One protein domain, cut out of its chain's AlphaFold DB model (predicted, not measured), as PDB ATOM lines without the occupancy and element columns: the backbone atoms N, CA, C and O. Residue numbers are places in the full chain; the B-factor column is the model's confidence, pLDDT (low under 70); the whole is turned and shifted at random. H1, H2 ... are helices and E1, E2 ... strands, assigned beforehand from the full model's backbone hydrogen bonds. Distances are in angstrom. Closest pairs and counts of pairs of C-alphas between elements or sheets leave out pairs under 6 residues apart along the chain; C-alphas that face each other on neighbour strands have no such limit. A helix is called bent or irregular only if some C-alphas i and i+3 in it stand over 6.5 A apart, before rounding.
ATOM      1  N   TYR A 558      73.428  19.190  94.813       82.44
ATOM      2  CA  TYR A 558      74.039  18.128  95.603       82.44
ATOM      3  C   TYR A 558      74.371  16.928  94.721       82.44
ATOM      4  O   TYR A 558      73.586  16.550  93.850       82.44
ATOM      5  N   LEU A 559      75.521  16.309  94.986       81.19
ATOM      6  CA  LEU A 559      75.840  14.967  94.514       81.19
ATOM      7  C   LEU A 559      75.359  13.974  95.573       81.19
ATOM      8  O   LEU A 559      75.793  14.031  96.722       81.19
ATOM      9  N   ILE A 560      74.455  13.083  95.192       82.75
ATOM     10  CA  ILE A 560      73.806  12.140  96.098       82.75
ATOM     11  C   ILE A 560      74.197  10.740  95.687       82.75
ATOM     12  O   ILE A 560      73.997  10.355  94.542       82.75
ATOM     13  N   SER A 561      74.735   9.975  96.627       82.94
ATOM     14  CA  SER A 561      74.985   8.553  96.432       82.94
ATOM     15  C   SER A 561      73.816   7.728  96.947       82.94
ATOM     16  O   SER A 561      73.361   7.958  98.069       82.94
ATOM     17  N   TYR A 562      73.405   6.720  96.191       80.38
ATOM     18  CA  TYR A 562      72.498   5.676  96.652       80.38
ATOM     19  C   TYR A 562      73.084   4.298  96.334       80.38
ATOM     20  O   TYR A 562      74.024   4.163  95.549       80.38
ATOM     21  N   ARG A 563      72.561   3.270  97.000       82.25
ATOM     22  CA  ARG A 563      72.945   1.874  96.783       82.25
ATOM     23  C   ARG A 563      71.748   1.120  96.244       82.25
ATOM     24  O   ARG A 563      70.640   1.314  96.736       82.25
ATOM     25  N   ARG A 564      71.987   0.240  95.280       82.12
ATOM     26  CA  ARG A 564      70.982  -0.696  94.781       82.12
ATOM     27  C   ARG A 564      71.530  -2.113  94.749       82.12
ATOM     28  O   ARG A 564      72.743  -2.325  94.698       82.12
ATOM     29  N   VAL A 565      70.610  -3.064  94.756       80.56
ATOM     30  CA  VAL A 565      70.916  -4.482  94.600       80.56
ATOM     31  C   VAL A 565      71.507  -4.726  93.204       80.56
ATOM     32  O   VAL A 565      71.168  -4.028  92.240       80.56
ATOM     33  N   LEU A 566      72.437  -5.680  93.099       85.44
ATOM     34  CA  LEU A 566      72.990  -6.095  91.808       85.44
ATOM     35  C   LEU A 566      71.915  -6.767  90.954       85.44
ATOM     36  O   LEU A 566      71.131  -7.570  91.456       85.44
ATOM     37  N   THR A 567      71.921  -6.492  89.653       84.81
ATOM     38  CA  THR A 567      71.151  -7.298  88.694       84.81
ATOM     39  C   THR A 567      71.723  -8.724  88.607       84.81
ATOM     40  O   THR A 567      72.890  -8.931  88.961       84.81
ATOM     41  N   PRO A 568      70.961  -9.722  88.111       83.50
ATOM     42  CA  PRO A 568      71.473 -11.084  87.938       83.50
ATOM     43  C   PRO A 568      72.774 -11.149  87.121       83.50
ATOM     44  O   PRO A 568      73.697 -11.879  87.480       83.50
ATOM     45  N   GLU A 569      72.893 -10.335  86.070       85.25
ATOM     46  CA  GLU A 569      74.104 -10.245  85.247       85.25
ATOM     47  C   GLU A 569      75.278  -9.610  86.005       85.25
ATOM     48  O   GLU A 569      76.378 -10.161  86.025       85.25
ATOM     49  N   GLU A 570      75.054  -8.486  86.692       87.69
ATOM     50  CA  GLU A 570      76.078  -7.839  87.526       87.69
ATOM     51  C   GLU A 570      76.543  -8.746  88.673       87.69
ATOM     52  O   GLU A 570      77.711  -8.707  89.059       87.69
ATOM     53  N   TYR A 571      75.663  -9.603  89.195       86.69
ATOM     54  CA  TYR A 571      76.027 -10.592  90.202       86.69
ATOM     55  C   TYR A 571      76.959 -11.678  89.643       86.69
ATOM     56  O   TYR A 571      77.906 -12.081  90.322       86.69
ATOM     57  N   LEU A 572      76.777 -12.101  88.386       86.56
ATOM     58  CA  LEU A 572      77.730 -12.995  87.713       86.56
ATOM     59  C   LEU A 572      79.101 -12.323  87.538       86.56
ATOM     60  O   LEU A 572      80.128 -12.962  87.782       86.56
ATOM     61  N   LEU A 573      79.136 -11.028  87.199       87.81
ATOM     62  CA  LEU A 573      80.382 -10.253  87.130       87.81
ATOM     63  C   LEU A 573      81.050 -10.134  88.508       87.81
ATOM     64  O   LEU A 573      82.257 -10.345  88.634       87.81
ATOM     65  N   TYR A 574      80.269  -9.860  89.554       87.25
ATOM     66  CA  TYR A 574      80.741  -9.814  90.937       87.25
ATOM     67  C   TYR A 574      81.379 -11.139  91.362       87.25
ATOM     68  O   TYR A 574      82.478 -11.146  91.925       87.25
ATOM     69  N   ARG A 575      80.726 -12.264  91.059       86.19
ATOM     70  CA  ARG A 575      81.246 -13.605  91.347       86.19
ATOM     71  C   ARG A 575      82.529 -13.907  90.574       86.19
ATOM     72  O   ARG A 575      83.463 -14.448  91.165       86.19
ATOM     73  N   ALA A 576      82.611 -13.515  89.300       85.25
ATOM     74  CA  ALA A 576      83.811 -13.680  88.480       85.25
ATOM     75  C   ALA A 576      85.009 -12.881  89.026       85.25
ATOM     76  O   ALA A 576      86.122 -13.400  89.114       85.25
ATOM     77  N   VAL A 577      84.783 -11.636  89.458       84.81
ATOM     78  CA  VAL A 577      85.816 -10.768  90.046       84.81
ATOM     79  C   VAL A 577      86.296 -11.287  91.404       84.81
ATOM     80  O   VAL A 577      87.501 -11.314  91.659       84.81
ATOM     81  N   ASN A 578      85.369 -11.708  92.269       84.00
ATOM     82  CA  ASN A 578      85.665 -12.130  93.642       84.00
ATOM     83  C   ASN A 578      85.958 -13.633  93.779       84.00
ATOM     84  O   ASN A 578      86.189 -14.109  94.887       84.00
ATOM     85  N   LYS A 579      85.975 -14.375  92.662       82.38
ATOM     86  CA  LYS A 579      86.216 -15.827  92.601       82.38
ATOM     87  C   LYS A 579      85.254 -16.648  93.473       82.38
ATOM     88  O   LYS A 579      85.674 -17.556  94.187       82.38
ATOM     89  N   ILE A 580      83.962 -16.336  93.399       81.31
ATOM     90  CA  ILE A 580      82.906 -17.014  94.164       81.31
ATOM     91  C   ILE A 580      82.234 -18.079  93.288       81.31
ATOM     92  O   ILE A 580      81.673 -17.756  92.236       81.31
ATOM     93  N   ASP A 581      82.259 -19.336  93.740       80.19
ATOM     94  CA  ASP A 581      81.642 -20.496  93.077       80.19
ATOM     95  C   ASP A 581      82.014 -20.601  91.585       80.19
ATOM     96  O   ASP A 581      81.151 -20.759  90.723       80.19
ATOM     97  N   VAL A 582      83.305 -20.447  91.271       77.50
ATOM     98  CA  VAL A 582      83.823 -20.268  89.898       77.50
ATOM     99  C   VAL A 582      83.402 -21.390  88.942       77.50
ATOM    100  O   VAL A 582      83.145 -21.123  87.770       77.50
ATOM    101  N   ASP A 583      83.253 -22.620  89.436       81.19
ATOM    102  CA  ASP A 583      82.885 -23.787  88.624       81.19
ATOM    103  C   ASP A 583      81.495 -23.664  87.983       81.19
ATOM    104  O   ASP A 583      81.264 -24.194  86.896       81.19
ATOM    105  N   THR A 584      80.595 -22.910  88.622       82.75
ATOM    106  CA  THR A 584      79.211 -22.696  88.170       82.75
ATOM    107  C   THR A 584      79.027 -21.402  87.369       82.75
ATOM    108  O   THR A 584      77.904 -21.069  86.990       82.75
ATOM    109  N   LEU A 585      80.101 -20.643  87.120       83.69
ATOM    110  CA  LEU A 585      80.055 -19.493  86.216       83.69
ATOM    111  C   LEU A 585      80.014 -19.953  84.748       83.69
ATOM    112  O   LEU A 585      80.570 -21.003  84.425       83.69
ATOM    113  N   PRO A 586      79.426 -19.160  83.837       85.25
ATOM    114  CA  PRO A 586      79.603 -19.358  82.401       85.25
ATOM    115  C   PRO A 586      81.092 -19.414  82.025       85.25
ATOM    116  O   PRO A 586      81.886 -18.622  82.541       85.25
ATOM    117  N   ASP A 587      81.477 -20.317  81.119       79.88
ATOM    118  CA  ASP A 587      82.889 -20.558  80.771       79.88
ATOM    119  C   ASP A 587      83.613 -19.295  80.274       79.88
ATOM    120  O   ASP A 587      84.785 -19.074  80.585       79.88
ATOM    121  N   GLU A 588      82.891 -18.401  79.598       79.12
ATOM    122  CA  GLU A 588      83.390 -17.105  79.123       79.12
ATOM    123  C   GLU A 588      83.803 -16.155  80.266       79.12
ATOM    124  O   GLU A 588      84.733 -15.358  80.119       79.12
ATOM    125  N   LEU A 589      83.153 -16.252  81.432       80.81
ATOM    126  CA  LEU A 589      83.448 -15.433  82.612       80.81
ATOM    127  C   LEU A 589      84.566 -16.022  83.480       80.81
ATOM    128  O   LEU A 589      85.229 -15.270  84.199       80.81
ATOM    129  N   LYS A 590      84.840 -17.333  83.374       80.56
ATOM    130  CA  LYS A 590      85.947 -17.999  84.091       80.56
ATOM    131  C   LYS A 590      87.312 -17.421  83.695       80.56
ATOM    132  O   LYS A 590      88.182 -17.278  84.549       80.56
ATOM    133  N   ASN A 591      87.462 -17.014  82.430       77.94
ATOM    134  CA  ASN A 591      88.668 -16.386  81.877       77.94
ATOM    135  C   ASN A 591      88.395 -14.993  81.283       77.94
ATOM    136  O   ASN A 591      88.966 -14.618  80.264       77.94
ATOM    137  N   TYR A 592      87.571 -14.173  81.943       76.44
ATOM    138  CA  TYR A 592      87.161 -12.852  81.437       76.44
ATOM    139  C   TYR A 592      88.315 -11.931  80.971       76.44
ATOM    140  O   TYR A 592      88.114 -11.054  80.130       76.44
ATOM    141  N   ARG A 593      89.532 -12.115  81.509       76.88
ATOM    142  CA  ARG A 593      90.731 -11.315  81.193       76.88
ATOM    143  C   ARG A 593      91.261 -11.522  79.773       76.88
ATOM    144  O   ARG A 593      91.975 -10.653  79.284       76.88
ATOM    145  N   SER A 594      90.936 -12.639  79.120       78.69
ATOM    146  CA  SER A 594      91.352 -12.901  77.735       78.69
ATOM    147  C   SER A 594      90.441 -12.235  76.700       78.69
ATOM    148  O   SER A 594      90.820 -12.144  75.537       78.69
ATOM    149  N   SER A 595      89.268 -11.732  77.108       83.38
ATOM    150  CA  SER A 595      88.367 -10.959  76.251       83.38
ATOM    151  C   SER A 595      88.421  -9.476  76.609       83.38
ATOM    152  O   SER A 595      88.139  -9.071  77.741       83.38
ATOM    153  N   ALA A 596      88.756  -8.644  75.620       82.38
ATOM    154  CA  ALA A 596      88.782  -7.192  75.776       82.38
ATOM    155  C   ALA A 596      87.397  -6.624  76.136       82.38
ATOM    156  O   ALA A 596      87.305  -5.676  76.919       82.38
ATOM    157  N   GLU A 597      86.329  -7.230  75.611       85.94
ATOM    158  CA  GLU A 597      84.947  -6.818  75.855       85.94
ATOM    159  C   GLU A 597      84.495  -7.157  77.280       85.94
ATOM    160  O   GLU A 597      84.032  -6.277  78.006       85.94
ATOM    161  N   LEU A 598      84.695  -8.401  77.727       82.06
ATOM    162  CA  LEU A 598      84.354  -8.825  79.092       82.06
ATOM    163  C   LEU A 598      85.204  -8.097  80.140       82.06
ATOM    164  O   LEU A 598      84.693  -7.662  81.171       82.06
ATOM    165  N   SER A 599      86.487  -7.875  79.846       81.88
ATOM    166  CA  SER A 599      87.361  -7.051  80.685       81.88
ATOM    167  C   SER A 599      86.876  -5.605  80.792       81.88
ATOM    168  O   SER A 599      87.028  -4.991  81.846       81.88
ATOM    169  N   LYS A 600      86.290  -5.049  79.724       84.44
ATOM    170  CA  LYS A 600      85.661  -3.727  79.761       84.44
ATOM    171  C   LYS A 600      84.386  -3.749  80.609       84.44
ATOM    172  O   LYS A 600      84.299  -2.950  81.530       84.44
ATOM    173  N   LYS A 601      83.484  -4.717  80.402       84.75
ATOM    174  CA  LYS A 601      82.255  -4.880  81.207       84.75
ATOM    175  C   LYS A 601      82.541  -4.994  82.709       84.75
ATOM    176  O   LYS A 601      81.847  -4.381  83.510       84.75
ATOM    177  N   ILE A 602      83.590  -5.721  83.100       83.50
ATOM    178  CA  ILE A 602      84.005  -5.821  84.509       83.50
ATOM    179  C   ILE A 602      84.553  -4.499  85.048       83.50
ATOM    180  O   ILE A 602      84.209  -4.122  86.166       83.50
ATOM    181  N   ARG A 603      85.363  -3.765  84.273       80.75
ATOM    182  CA  ARG A 603      85.823  -2.428  84.689       80.75
ATOM    183  C   ARG A 603      84.650  -1.467  84.871       80.75
ATOM    184  O   ARG A 603      84.594  -0.791  85.892       80.75
ATOM    185  N   ASP A 604      83.713  -1.461  83.929       81.75
ATOM    186  CA  ASP A 604      82.525  -0.603  83.965       81.75
ATOM    187  C   ASP A 604      81.597  -0.982  85.139       81.75
ATOM    188  O   ASP A 604      80.993  -0.118  85.766       81.75
ATOM    189  N   PHE A 605      81.523  -2.271  85.493       84.44
ATOM    190  CA  PHE A 605      80.807  -2.753  86.679       84.44
ATOM    191  C   PHE A 605      81.454  -2.304  87.998       84.44
ATOM    192  O   PHE A 605      80.741  -1.947  88.938       84.44
ATOM    193  N   GLN A 606      82.787  -2.340  88.084       78.81
ATOM    194  CA  GLN A 606      83.526  -1.974  89.295       78.81
ATOM    195  C   GLN A 606      83.546  -0.463  89.542       78.81
ATOM    196  O   GLN A 606      83.631  -0.037  90.693       78.81
ATOM    197  N   GLN A 607      83.480   0.347  88.486       78.81
ATOM    198  CA  GLN A 607      83.461   1.801  88.593       78.81
ATOM    199  C   GLN A 607      82.105   2.309  89.086       78.81
ATOM    200  O   GLN A 607      81.049   1.751  88.785       78.81
ATOM    201  N   ALA A 608      82.132   3.405  89.844       73.19
ATOM    202  CA  ALA A 608      80.894   4.102  90.156       73.19
ATOM    203  C   ALA A 608      80.274   4.657  88.871       73.19
ATOM    204  O   ALA A 608      80.995   5.007  87.937       73.19
ATOM    205  N   VAL A 609      78.951   4.797  88.851       76.94
ATOM    206  CA  VAL A 609      78.230   5.374  87.713       76.94
ATOM    207  C   VAL A 609      77.498   6.628  88.168       76.94
ATOM    208  O   VAL A 609      76.841   6.632  89.212       76.94
ATOM    209  N   LEU A 610      77.631   7.699  87.382       78.38
ATOM    210  CA  LEU A 610      76.799   8.885  87.516       78.38
ATOM    211  C   LEU A 610      75.535   8.684  86.683       78.38
ATOM    212  O   LEU A 610      75.591   8.638  85.456       78.38
ATOM    213  N   VAL A 611      74.405   8.591  87.363       76.56
ATOM    214  CA  VAL A 611      73.086   8.413  86.781       76.56
ATOM    215  C   VAL A 611      72.335   9.737  86.899       76.56
ATOM    216  O   VAL A 611      72.134  10.257  87.997       76.56
ATOM    217  N   TYR A 612      71.952  10.326  85.766       74.25
ATOM    218  CA  TYR A 612      71.212  11.588  85.730       74.25
ATOM    219  C   TYR A 612      70.026  11.482  84.766       74.25
ATOM    220  O   TYR A 612      70.247  11.076  83.623       74.25
ATOM    221  N   PRO A 613      68.800  11.879  85.168       65.31
ATOM    222  CA  PRO A 613      67.592  11.667  84.364       65.31
ATOM    223  C   PRO A 613      67.646  12.262  82.961       65.31
ATOM    224  O   PRO A 613      67.056  11.717  82.037       65.31
ATOM    225  N   GLU A 614      68.362  13.374  82.790       67.69
ATOM    226  CA  GLU A 614      68.449  14.064  81.502       67.69
ATOM    227  C   GLU A 614      69.670  13.640  80.671       67.69
ATOM    228  O   GLU A 614      69.904  14.269  79.647       67.69
ATOM    229  N   GLY A 615      70.429  12.616  81.111       56.50
ATOM    230  CA  GLY A 615      71.293  11.660  80.374       56.50
ATOM    231  C   GLY A 615      72.298  12.108  79.292       56.50
ATOM    232  O   GLY A 615      73.216  11.360  78.974       56.50
ATOM    233  N   GLY A 616      72.181  13.309  78.740       56.72
ATOM    234  CA  GLY A 616      72.922  13.840  77.598       56.72
ATOM    235  C   GLY A 616      73.003  15.373  77.559       56.72
ATOM    236  O   GLY A 616      73.715  15.903  76.718       56.72
ATOM    237  N   ALA A 617      72.344  16.095  78.479       59.06
ATOM    238  CA  ALA A 617      72.406  17.563  78.574       59.06
ATOM    239  C   ALA A 617      73.500  18.111  79.525       59.06
ATOM    240  O   ALA A 617      73.691  19.322  79.623       59.06
ATOM    241  N   LEU A 618      74.222  17.243  80.244       66.50
ATOM    242  CA  LEU A 618      75.341  17.644  81.106       66.50
ATOM    243  C   LEU A 618      76.620  17.789  80.276       66.50
ATOM    244  O   LEU A 618      77.090  16.806  79.702       66.50
ATOM    245  N   LEU A 619      77.198  18.993  80.268       67.06
ATOM    246  CA  LEU A 619      78.526  19.270  79.708       67.06
ATOM    247  C   LEU A 619      79.571  18.311  80.302       67.06
ATOM    248  O   LEU A 619      79.582  18.082  81.514       67.06
ATOM    249  N   GLU A 620      80.467  17.784  79.465       69.56
ATOM    250  CA  GLU A 620      81.507  16.837  79.901       69.56
ATOM    251  C   GLU A 620      82.421  17.416  80.989       69.56
ATOM    252  O   GLU A 620      82.763  16.720  81.937       69.56
ATOM    253  N   GLU A 621      82.698  18.720  80.957       68.62
ATOM    254  CA  GLU A 621      83.454  19.412  82.012       68.62
ATOM    255  C   GLU A 621      82.802  19.277  83.401       68.62
ATOM    256  O   GLU A 621      83.491  19.135  84.412       68.62
ATOM    257  N   ILE A 622      81.464  19.268  83.469       67.69
ATOM    258  CA  ILE A 622      80.727  19.099  84.729       67.69
ATOM    259  C   ILE A 622      80.822  17.645  85.199       67.69
ATOM    260  O   ILE A 622      81.010  17.395  86.392       67.69
ATOM    261  N   LYS A 623      80.741  16.677  84.277       66.19
ATOM    262  CA  LYS A 623      80.933  15.258  84.606       66.19
ATOM    263  C   LYS A 623      82.354  15.005  85.121       66.19
ATOM    264  O   LYS A 623      82.523  14.333  86.141       66.19
ATOM    265  N   GLU A 624      83.361  15.609  84.493       67.06
ATOM    266  CA  GLU A 624      84.759  15.504  84.914       67.06
ATOM    267  C   GLU A 624      85.036  16.169  86.268       67.06
ATOM    268  O   GLU A 624      85.767  15.606  87.081       67.06
ATOM    269  N   GLN A 625      84.456  17.335  86.562       69.06
ATOM    270  CA  GLN A 625      84.714  18.022  87.834       69.06
ATOM    271  C   GLN A 625      83.931  17.433  89.012       69.06
ATOM    272  O   GLN A 625      84.472  17.310  90.112       69.06
ATOM    273  N   VAL A 626      82.663  17.062  88.805       64.75
ATOM    274  CA  VAL A 626      81.781  16.622  89.898       64.75
ATOM    275  C   VAL A 626      81.969  15.140  90.217       64.75
ATOM    276  O   VAL A 626      81.939  14.756  91.387       64.75
ATOM    277  N   ALA A 627      82.165  14.295  89.202       62.50
ATOM    278  CA  ALA A 627      82.079  12.847  89.373       62.50
ATOM    279  C   ALA A 627      83.444  12.135  89.365       62.50
ATOM    280  O   ALA A 627      83.580  11.101  90.017       62.50
ATOM    281  N   ARG A 628      84.491  12.683  88.728       66.69
ATOM    282  CA  ARG A 628      85.814  12.023  88.606       66.69
ATOM    283  C   ARG A 628      86.433  11.534  89.929       66.69
ATOM    284  O   ARG A 628      86.935  10.409  89.927       66.69
ATOM    285  N   PRO A 629      86.373  12.265  91.064       68.50
ATOM    286  CA  PRO A 629      86.897  11.762  92.342       68.50
ATOM    287  C   PRO A 629      86.172  10.509  92.862       68.50
ATOM    288  O   PRO A 629      86.736   9.736  93.638       68.50
ATOM    289  N   TYR A 630      84.920  10.310  92.443       65.38
ATOM    290  CA  TYR A 630      84.030   9.255  92.923       65.38
ATOM    291  C   TYR A 630      83.927   8.074  91.944       65.38
ATOM    292  O   TYR A 630      83.870   6.928  92.392       65.38
ATOM    293  N   LEU A 631      83.978   8.335  90.631       65.25
ATOM    294  CA  LEU A 631      83.895   7.338  89.549       65.25
ATOM    295  C   LEU A 631      85.138   6.432  89.453       65.25
ATOM    296  O   LEU A 631      85.056   5.331  88.922       65.25
ATOM    297  N   GLN A 632      86.288   6.856  89.993       61.22
ATOM    298  CA  GLN A 632      87.544   6.087  89.947       61.22
ATOM    299  C   GLN A 632      87.680   4.996  91.027       61.22
ATOM    300  O   GLN A 632      88.672   4.268  91.037       61.22
ATOM    301  N   ARG A 633      86.728   4.875  91.960       62.94
ATOM    302  CA  ARG A 633      86.788   3.886  93.053       62.94
ATOM    303  C   ARG A 633      86.013   2.618  92.701       62.94
ATOM    304  O   ARG A 633      84.964   2.707  92.075       62.94
ATOM    305  N   ILE A 634      86.499   1.467  93.177       63.84
ATOM    306  CA  ILE A 634      85.730   0.213  93.171       63.84
ATOM    307  C   ILE A 634      84.562   0.379  94.152       63.84
ATOM    308  O   ILE A 634      84.799   0.601  95.339       63.84
ATOM    309  N   GLN A 635      83.320   0.318  93.668       65.56
ATOM    310  CA  GLN A 635      82.115   0.593  94.463       65.56
ATOM    311  C   GLN A 635      81.231  -0.650  94.618       65.56
ATOM    312  O   GLN A 635      80.119  -0.721  94.088       65.56
ATOM    313  N   HIS A 636      81.725  -1.626  95.374       69.56
ATOM    314  CA  HIS A 636      80.888  -2.701  95.899       69.56
ATOM    315  C   HIS A 636      80.807  -2.534  97.410       69.56
ATOM    316  O   HIS A 636      81.826  -2.571  98.098       69.56
ATOM    317  N   ASP A 637      79.599  -2.302  97.905       71.25
ATOM    318  CA  ASP A 637      79.306  -2.282  99.333       71.25
ATOM    319  C   ASP A 637      78.627  -3.595  99.722       71.25
ATOM    320  O   ASP A 637      77.997  -4.243  98.888       71.25
ATOM    321  N   MET A 638      78.734  -3.967 100.993       76.62
ATOM    322  CA  MET A 638      77.972  -5.073 101.561       76.62
ATOM    323  C   MET A 638      76.902  -4.496 102.480       76.62
ATOM    324  O   MET A 638      77.222  -3.722 103.383       76.62
ATOM    325  N   GLU A 639      75.647  -4.861 102.244       73.81
ATOM    326  CA  GLU A 639      74.553  -4.575 103.166       73.81
ATOM    327  C   GLU A 639      74.370  -5.771 104.100       73.81
ATOM    328  O   GLU A 639      74.343  -6.919 103.652       73.81
ATOM    329  N   HIS A 640      74.315  -5.507 105.402       71.75
ATOM    330  CA  HIS A 640      74.289  -6.549 106.434       71.75
ATOM    331  C   HIS A 640      72.928  -6.661 107.134       71.75
ATOM    332  O   HIS A 640      72.709  -7.619 107.874       71.75
ATOM    333  N   GLU A 641      72.021  -5.713 106.894       67.81
ATOM    334  CA  GLU A 641      70.715  -5.640 107.546       67.81
ATOM    335  C   GLU A 641      69.601  -5.482 106.502       67.81
ATOM    336  O   GLU A 641      69.513  -4.470 105.809       67.81
ATOM    337  N   ASP A 642      68.723  -6.485 106.408       66.25
ATOM    338  CA  ASP A 642      67.538  -6.435 105.548       66.25
ATOM    339  C   ASP A 642      66.347  -5.879 106.330       66.25
ATOM    340  O   ASP A 642      65.863  -6.502 107.282       66.25
ATOM    341  N   PHE A 643      65.818  -4.733 105.902       67.50
ATOM    342  CA  PHE A 643      64.630  -4.122 106.497       67.50
ATOM    343  C   PHE A 643      63.383  -4.471 105.680       67.50
ATOM    344  O   PHE A 643      63.137  -3.899 104.621       67.50
ATOM    345  N   LEU A 644      62.554  -5.384 106.190       65.75
ATOM    346  CA  LEU A 644      61.304  -5.788 105.540       65.75
ATOM    347  C   LEU A 644      60.096  -5.247 106.299       65.75
ATOM    348  O   LEU A 644      60.061  -5.242 107.529       65.75
ATOM    349  N   ARG A 645      59.059  -4.826 105.572       66.25
ATOM    350  CA  ARG A 645      57.747  -4.594 106.181       66.25
ATOM    351  C   ARG A 645      57.011  -5.919 106.273       66.25
ATOM    352  O   ARG A 645      56.853  -6.612 105.274       66.25
ATOM    353  N   ASN A 646      56.544  -6.261 107.467       71.69
ATOM    354  CA  ASN A 646      55.627  -7.381 107.616       71.69
ATOM    355  C   ASN A 646      54.244  -7.031 107.037       71.69
ATOM    356  O   ASN A 646      53.963  -5.878 106.707       71.69
ATOM    357  N   ASN A 647      53.345  -8.015 106.980       74.44
ATOM    358  CA  ASN A 647      51.994  -7.867 106.419       74.44
ATOM    359  C   ASN A 647      51.115  -6.815 107.136       74.44
ATOM    360  O   ASN A 647      50.028  -6.504 106.667       74.44
ATOM    361  N   HIS A 648      51.579  -6.256 108.259       74.50
ATOM    362  CA  HIS A 648      50.924  -5.180 109.010       74.50
ATOM    363  C   HIS A 648      51.645  -3.827 108.855       74.50
ATOM    364  O   HIS A 648      51.384  -2.889 109.606       74.50
ATOM    365  N   GLY A 649      52.601  -3.725 107.927       72.62
ATOM    366  CA  GLY A 649      53.359  -2.509 107.646       72.62
ATOM    367  C   GLY A 649      54.441  -2.162 108.675       72.62
ATOM    368  O   GLY A 649      55.070  -1.111 108.540       72.62
ATOM    369  N   LYS A 650      54.693  -3.012 109.683       74.38
ATOM    370  CA  LYS A 650      55.773  -2.793 110.659       74.38
ATOM    371  C   LYS A 650      57.108  -3.268 110.096       74.38
ATOM    372  O   LYS A 650      57.202  -4.372 109.564       74.38
ATOM    373  N   MET A 651      58.131  -2.435 110.259       74.19
ATOM    374  CA  MET A 651      59.507  -2.741 109.873       74.19
ATOM    375  C   MET A 651      60.084  -3.832 110.782       74.19
ATOM    376  O   MET A 651      59.944  -3.761 112.004       74.19
ATOM    377  N   GLN A 652      60.715  -4.837 110.189       71.94
ATOM    378  CA  GLN A 652      61.430  -5.914 110.862       71.94
ATOM    379  C   GLN A 652      62.810  -6.066 110.228       71.94
ATOM    380  O   GLN A 652      62.936  -6.023 109.004       71.94
ATOM    381  N   ILE A 653      63.825  -6.253 111.071       68.31
ATOM    382  CA  ILE A 653      65.181  -6.582 110.630       68.31
ATOM    383  C   ILE A 653      65.243  -8.094 110.453       68.31
ATOM    384  O   ILE A 653      64.966  -8.848 111.389       68.31
ATOM    385  N   LYS A 654      65.593  -8.545 109.253       62.75
ATOM    386  CA  LYS A 654      65.882  -9.947 108.971       62.75
ATOM    387  C   LYS A 654      67.398 -10.135 109.025       62.75
ATOM    388  O   LYS A 654      68.131  -9.411 108.362       62.75
ATOM    389  N   ASN A 655      67.875 -11.118 109.793       57.41
ATOM    390  CA  ASN A 655      69.283 -11.523 109.744       57.41
ATOM    391  C   ASN A 655      69.535 -12.256 108.421       57.41
ATOM    392  O   ASN A 655      69.272 -13.457 108.309       57.41
ATOM    393  N   ALA A 656      70.001 -11.523 107.415       58.91
ATOM    394  CA  ALA A 656      70.365 -12.055 106.111       58.91
ATOM    395  C   ALA A 656      71.891 -12.126 105.949       58.91
ATOM    396  O   ALA A 656      72.654 -11.430 106.621       58.91
ATOM    397  N   LYS A 657      72.346 -13.017 105.061       63.72
ATOM    398  CA  LYS A 657      73.744 -13.050 104.608       63.72
ATOM    399  C   LYS A 657      74.066 -11.719 103.925       63.72
ATOM    400  O   LYS A 657      73.212 -11.194 103.223       63.72
ATOM    401  N   ALA A 658      75.292 -11.223 104.093       71.62
ATOM    402  CA  ALA A 658      75.731  -9.956 103.514       71.62
ATOM    403  C   ALA A 658      75.439  -9.888 102.000       71.62
ATOM    404  O   ALA A 658      75.873 -10.767 101.249       71.62
ATOM    405  N   ILE A 659      74.717  -8.854 101.564       77.50
ATOM    406  CA  ILE A 659      74.265  -8.693 100.178       77.50
ATOM    407  C   ILE A 659      75.186  -7.701  99.464       77.50
ATOM    408  O   ILE A 659      75.353  -6.580  99.950       77.50
ATOM    409  N   PRO A 660      75.786  -8.066  98.317       81.56
ATOM    410  CA  PRO A 660      76.560  -7.118  97.537       81.56
ATOM    411  C   PRO A 660      75.632  -6.096  96.874       81.56
ATOM    412  O   PRO A 660      74.640  -6.448  96.235       81.56
ATOM    413  N   MET A 661      75.993  -4.825  97.002       83.25
ATOM    414  CA  MET A 661      75.266  -3.680  96.465       83.25
ATOM    415  C   MET A 661      76.174  -2.876  95.536       83.25
ATOM    416  O   MET A 661      77.380  -2.750  95.778       83.25
ATOM    417  N   LYS A 662      75.588  -2.274  94.500       85.12
ATOM    418  CA  LYS A 662      76.264  -1.284  93.655       85.12
ATOM    419  C   LYS A 662      75.951   0.112  94.166       85.12
ATOM    420  O   LYS A 662      74.784   0.437  94.393       85.12
ATOM    421  N   ARG A 663      76.981   0.944  94.325       84.31
ATOM    422  CA  ARG A 663      76.798   2.369  94.620       84.31
ATOM    423  C   ARG A 663      76.722   3.172  93.326       84.31
ATOM    424  O   ARG A 663      77.621   3.101  92.491       84.31
ATOM    425  N   GLU A 664      75.683   3.982  93.208       82.62
ATOM    426  CA  GLU A 664      75.469   4.913  92.103       82.62
ATOM    427  C   GLU A 664      75.341   6.337  92.645       82.62
ATOM    428  O   GLU A 664      75.049   6.557  93.824       82.62
ATOM    429  N   PHE A 665      75.612   7.316  91.788       81.31
ATOM    430  CA  PHE A 665      75.543   8.730  92.127       81.31
ATOM    431  C   PHE A 665      74.537   9.438  91.232       81.31
ATOM    432  O   PHE A 665      74.473   9.159  90.044       81.31
ATOM    433  N   SER A 666      73.815  10.413  91.771       80.62
ATOM    434  CA  SER A 666      72.932  11.300  91.017       80.62
ATOM    435  C   SER A 666      73.153  12.752  91.415       80.62
ATOM    436  O   SER A 666      73.485  13.052  92.561       80.62
ATOM    437  N   LEU A 667      72.923  13.673  90.479       80.50
ATOM    438  CA  LEU A 667      72.886  15.106  90.770       80.50
ATOM    439  C   LEU A 667      71.463  15.574  91.062       80.50
ATOM    440  O   LEU A 667      70.540  15.292  90.304       80.50
ATOM    441  N   TRP A 668      71.308  16.375  92.111       83.56
ATOM    442  CA  TRP A 668      70.157  17.255  92.296       83.56
ATOM    443  C   TRP A 668      70.615  18.683  92.058       83.56
ATOM    444  O   TRP A 668      71.365  19.227  92.863       83.56
ATOM    445  N   LEU A 669      70.184  19.280  90.949       80.62
ATOM    446  CA  LEU A 669      70.532  20.652  90.588       80.62
ATOM    447  C   LEU A 669      69.370  21.585  90.911       80.62
ATOM    448  O   LEU A 669      68.226  21.325  90.531       80.62
ATOM    449  N   PHE A 670      69.682  22.674  91.604       83.88
ATOM    450  CA  PHE A 670      68.730  23.736  91.880       83.88
ATOM    451  C   PHE A 670      68.669  24.715  90.709       83.88
ATOM    452  O   PHE A 670      69.662  24.930  90.011       83.88
ATOM    453  N   ASP A 671      67.507  25.328  90.505       80.62
ATOM    454  CA  ASP A 671      67.377  26.442  89.572       80.62
ATOM    455  C   ASP A 671      68.050  27.729  90.100       80.62
ATOM    456  O   ASP A 671      68.677  27.768  91.166       80.62
ATOM    457  N   GLU A 672      67.939  28.815  89.335       80.44
ATOM    458  CA  GLU A 672      68.499  30.118  89.700       80.44
ATOM    459  C   GLU A 672      67.974  30.660  91.041       80.44
ATOM    460  O   GLU A 672      68.711  31.376  91.728       80.44
ATOM    461  N   ASN A 673      66.769  30.236  91.442       82.44
ATOM    462  CA  ASN A 673      66.080  30.600  92.677       82.44
ATOM    463  C   ASN A 673      66.347  29.619  93.834       82.44
ATOM    464  O   ASN A 673      65.846  29.829  94.939       82.44
ATOM    465  N   GLY A 674      67.141  28.564  93.613       82.25
ATOM    466  CA  GLY A 674      67.471  27.571  94.635       82.25
ATOM    467  C   GLY A 674      66.429  26.458  94.805       82.25
ATOM    468  O   GLY A 674      66.428  25.793  95.839       82.25
ATOM    469  N   VAL A 675      65.534  26.240  93.834       83.19
ATOM    470  CA  VAL A 675      64.461  25.232  93.909       83.19
ATOM    471  C   VAL A 675      64.825  23.970  93.117       83.19
ATOM    472  O   VAL A 675      65.260  24.045  91.969       83.19
ATOM    473  N   LEU A 676      64.617  22.787  93.716       83.88
ATOM    474  CA  LEU A 676      64.689  21.496  93.017       83.88
ATOM    475  C   LEU A 676      63.293  21.125  92.515       83.88
ATOM    476  O   LEU A 676      62.421  20.740  93.296       83.88
ATOM    477  N   LEU A 677      63.077  21.242  91.208       81.50
ATOM    478  CA  LEU A 677      61.806  20.874  90.586       81.50
ATOM    479  C   LEU A 677      61.550  19.367  90.700       81.50
ATOM    480  O   LEU A 677      62.474  18.564  90.575       81.50
ATOM    481  N   LYS A 678      60.276  18.979  90.857       80.38
ATOM    482  CA  LYS A 678      59.856  17.567  90.918       80.38
ATOM    483  C   LYS A 678      60.370  16.770  89.714       80.38
ATOM    484  O   LYS A 678      60.859  15.666  89.898       80.38
ATOM    485  N   SER A 679      60.316  17.355  88.516       76.38
ATOM    486  CA  SER A 679      60.826  16.758  87.271       76.38
ATOM    487  C   SER A 679      62.335  16.488  87.287       76.38
ATOM    488  O   SER A 679      62.795  15.570  86.616       76.38
ATOM    489  N   LYS A 680      63.095  17.249  88.080       75.38
ATOM    490  CA  LYS A 680      64.552  17.131  88.236       75.38
ATOM    491  C   LYS A 680      64.963  16.303  89.457       75.38
ATOM    492  O   LYS A 680      66.152  16.132  89.711       75.38
ATOM    493  N   ASN A 681      63.994  15.802  90.225       78.94
ATOM    494  CA  ASN A 681      64.229  14.934  91.370       78.94
ATOM    495  C   ASN A 681      63.983  13.475  90.975       78.94
ATOM    496  O   ASN A 681      62.841  13.087  90.742       78.94
TER     497      ASN A 681
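AT A GLANCE: This is residues 558 to 681 of the 701 residues of the protein "TonB-dependent receptor" of Proteus mirabilis (UniProt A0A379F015). A long, strongly twisted ribbon of E1 and E5, with short E2 beside residues 659 to 662 of E5, forms the spine; H1, H2 and H3 cluster near one end, H4 lies near the other part, and the hairpin E3 and E4 reaches away as an arm. The 124 printed residues hold E1 H1 H2 H3 H4 E2 E3 E4 E5 in chain order, class mixed; the antiparallel sheets run E1 E5 E2 and E3 E4. The whole is loose and flat, with a radius of gyration of the C-alphas of 18.2 A and spans of 57 by 48 by 21 A.

IN THESE COORDINATES: E5, residues 659 to 669, is 31.1 A long and ends at C-alpha 669 (70.532, 20.652, 90.588). E1, residues 558 to 565, is 22.8 A long from C-alpha 558 (74.039, 18.128, 95.603). E2 is residues 636 to 639, E3 642 to 645, E4 651 to 654. H1, residues 568 to 578, is 15.3 A long; H2 is 587 to 590; H3, 596 to 606, is 15.4 A. H4, 620 to 631, is irregular: C-alphas 626 and 629 are 7.5 A apart.

HOW THE PARTS SIT: E1 and E5 are antiparallel at 154 degrees, with N 560 and O 666 at 2.8 A. E2 is antiparallel to E5, with N 661 and O 637 at 2.8 A. H1, H3 and H4 only graze this sheet, H3 only just, with 5 pairs of C-alphas within 10 A. H1 touches H3 about perpendicular, at 85 degrees; the closest C-alphas, of Leu 573 and Ile 602, are 6.3 A apart. H1 and H2 only just touch, with 3 pairs of C-alphas within 8 A, the closest Ala 576 and Leu 589 at 6.1 A. E2 runs on into E3 at 52 degrees; in the hairpin E3 and E4, N 652 and O 644 are 2.8 A apart. In H1 and H3 every O i to N i+4 pair is within hydrogen-bond range, in H4 5 of 8; H2 is too short for one.

THE WHOLE: The farthest C-alphas, of Asp 583 and Asn 673, are 57.1 A apart. The printed part has no cut, and the link from H3 to H4 is long. Residues 613 to 636, 641 to 645 and 653 to 657 have pLDDT under 70.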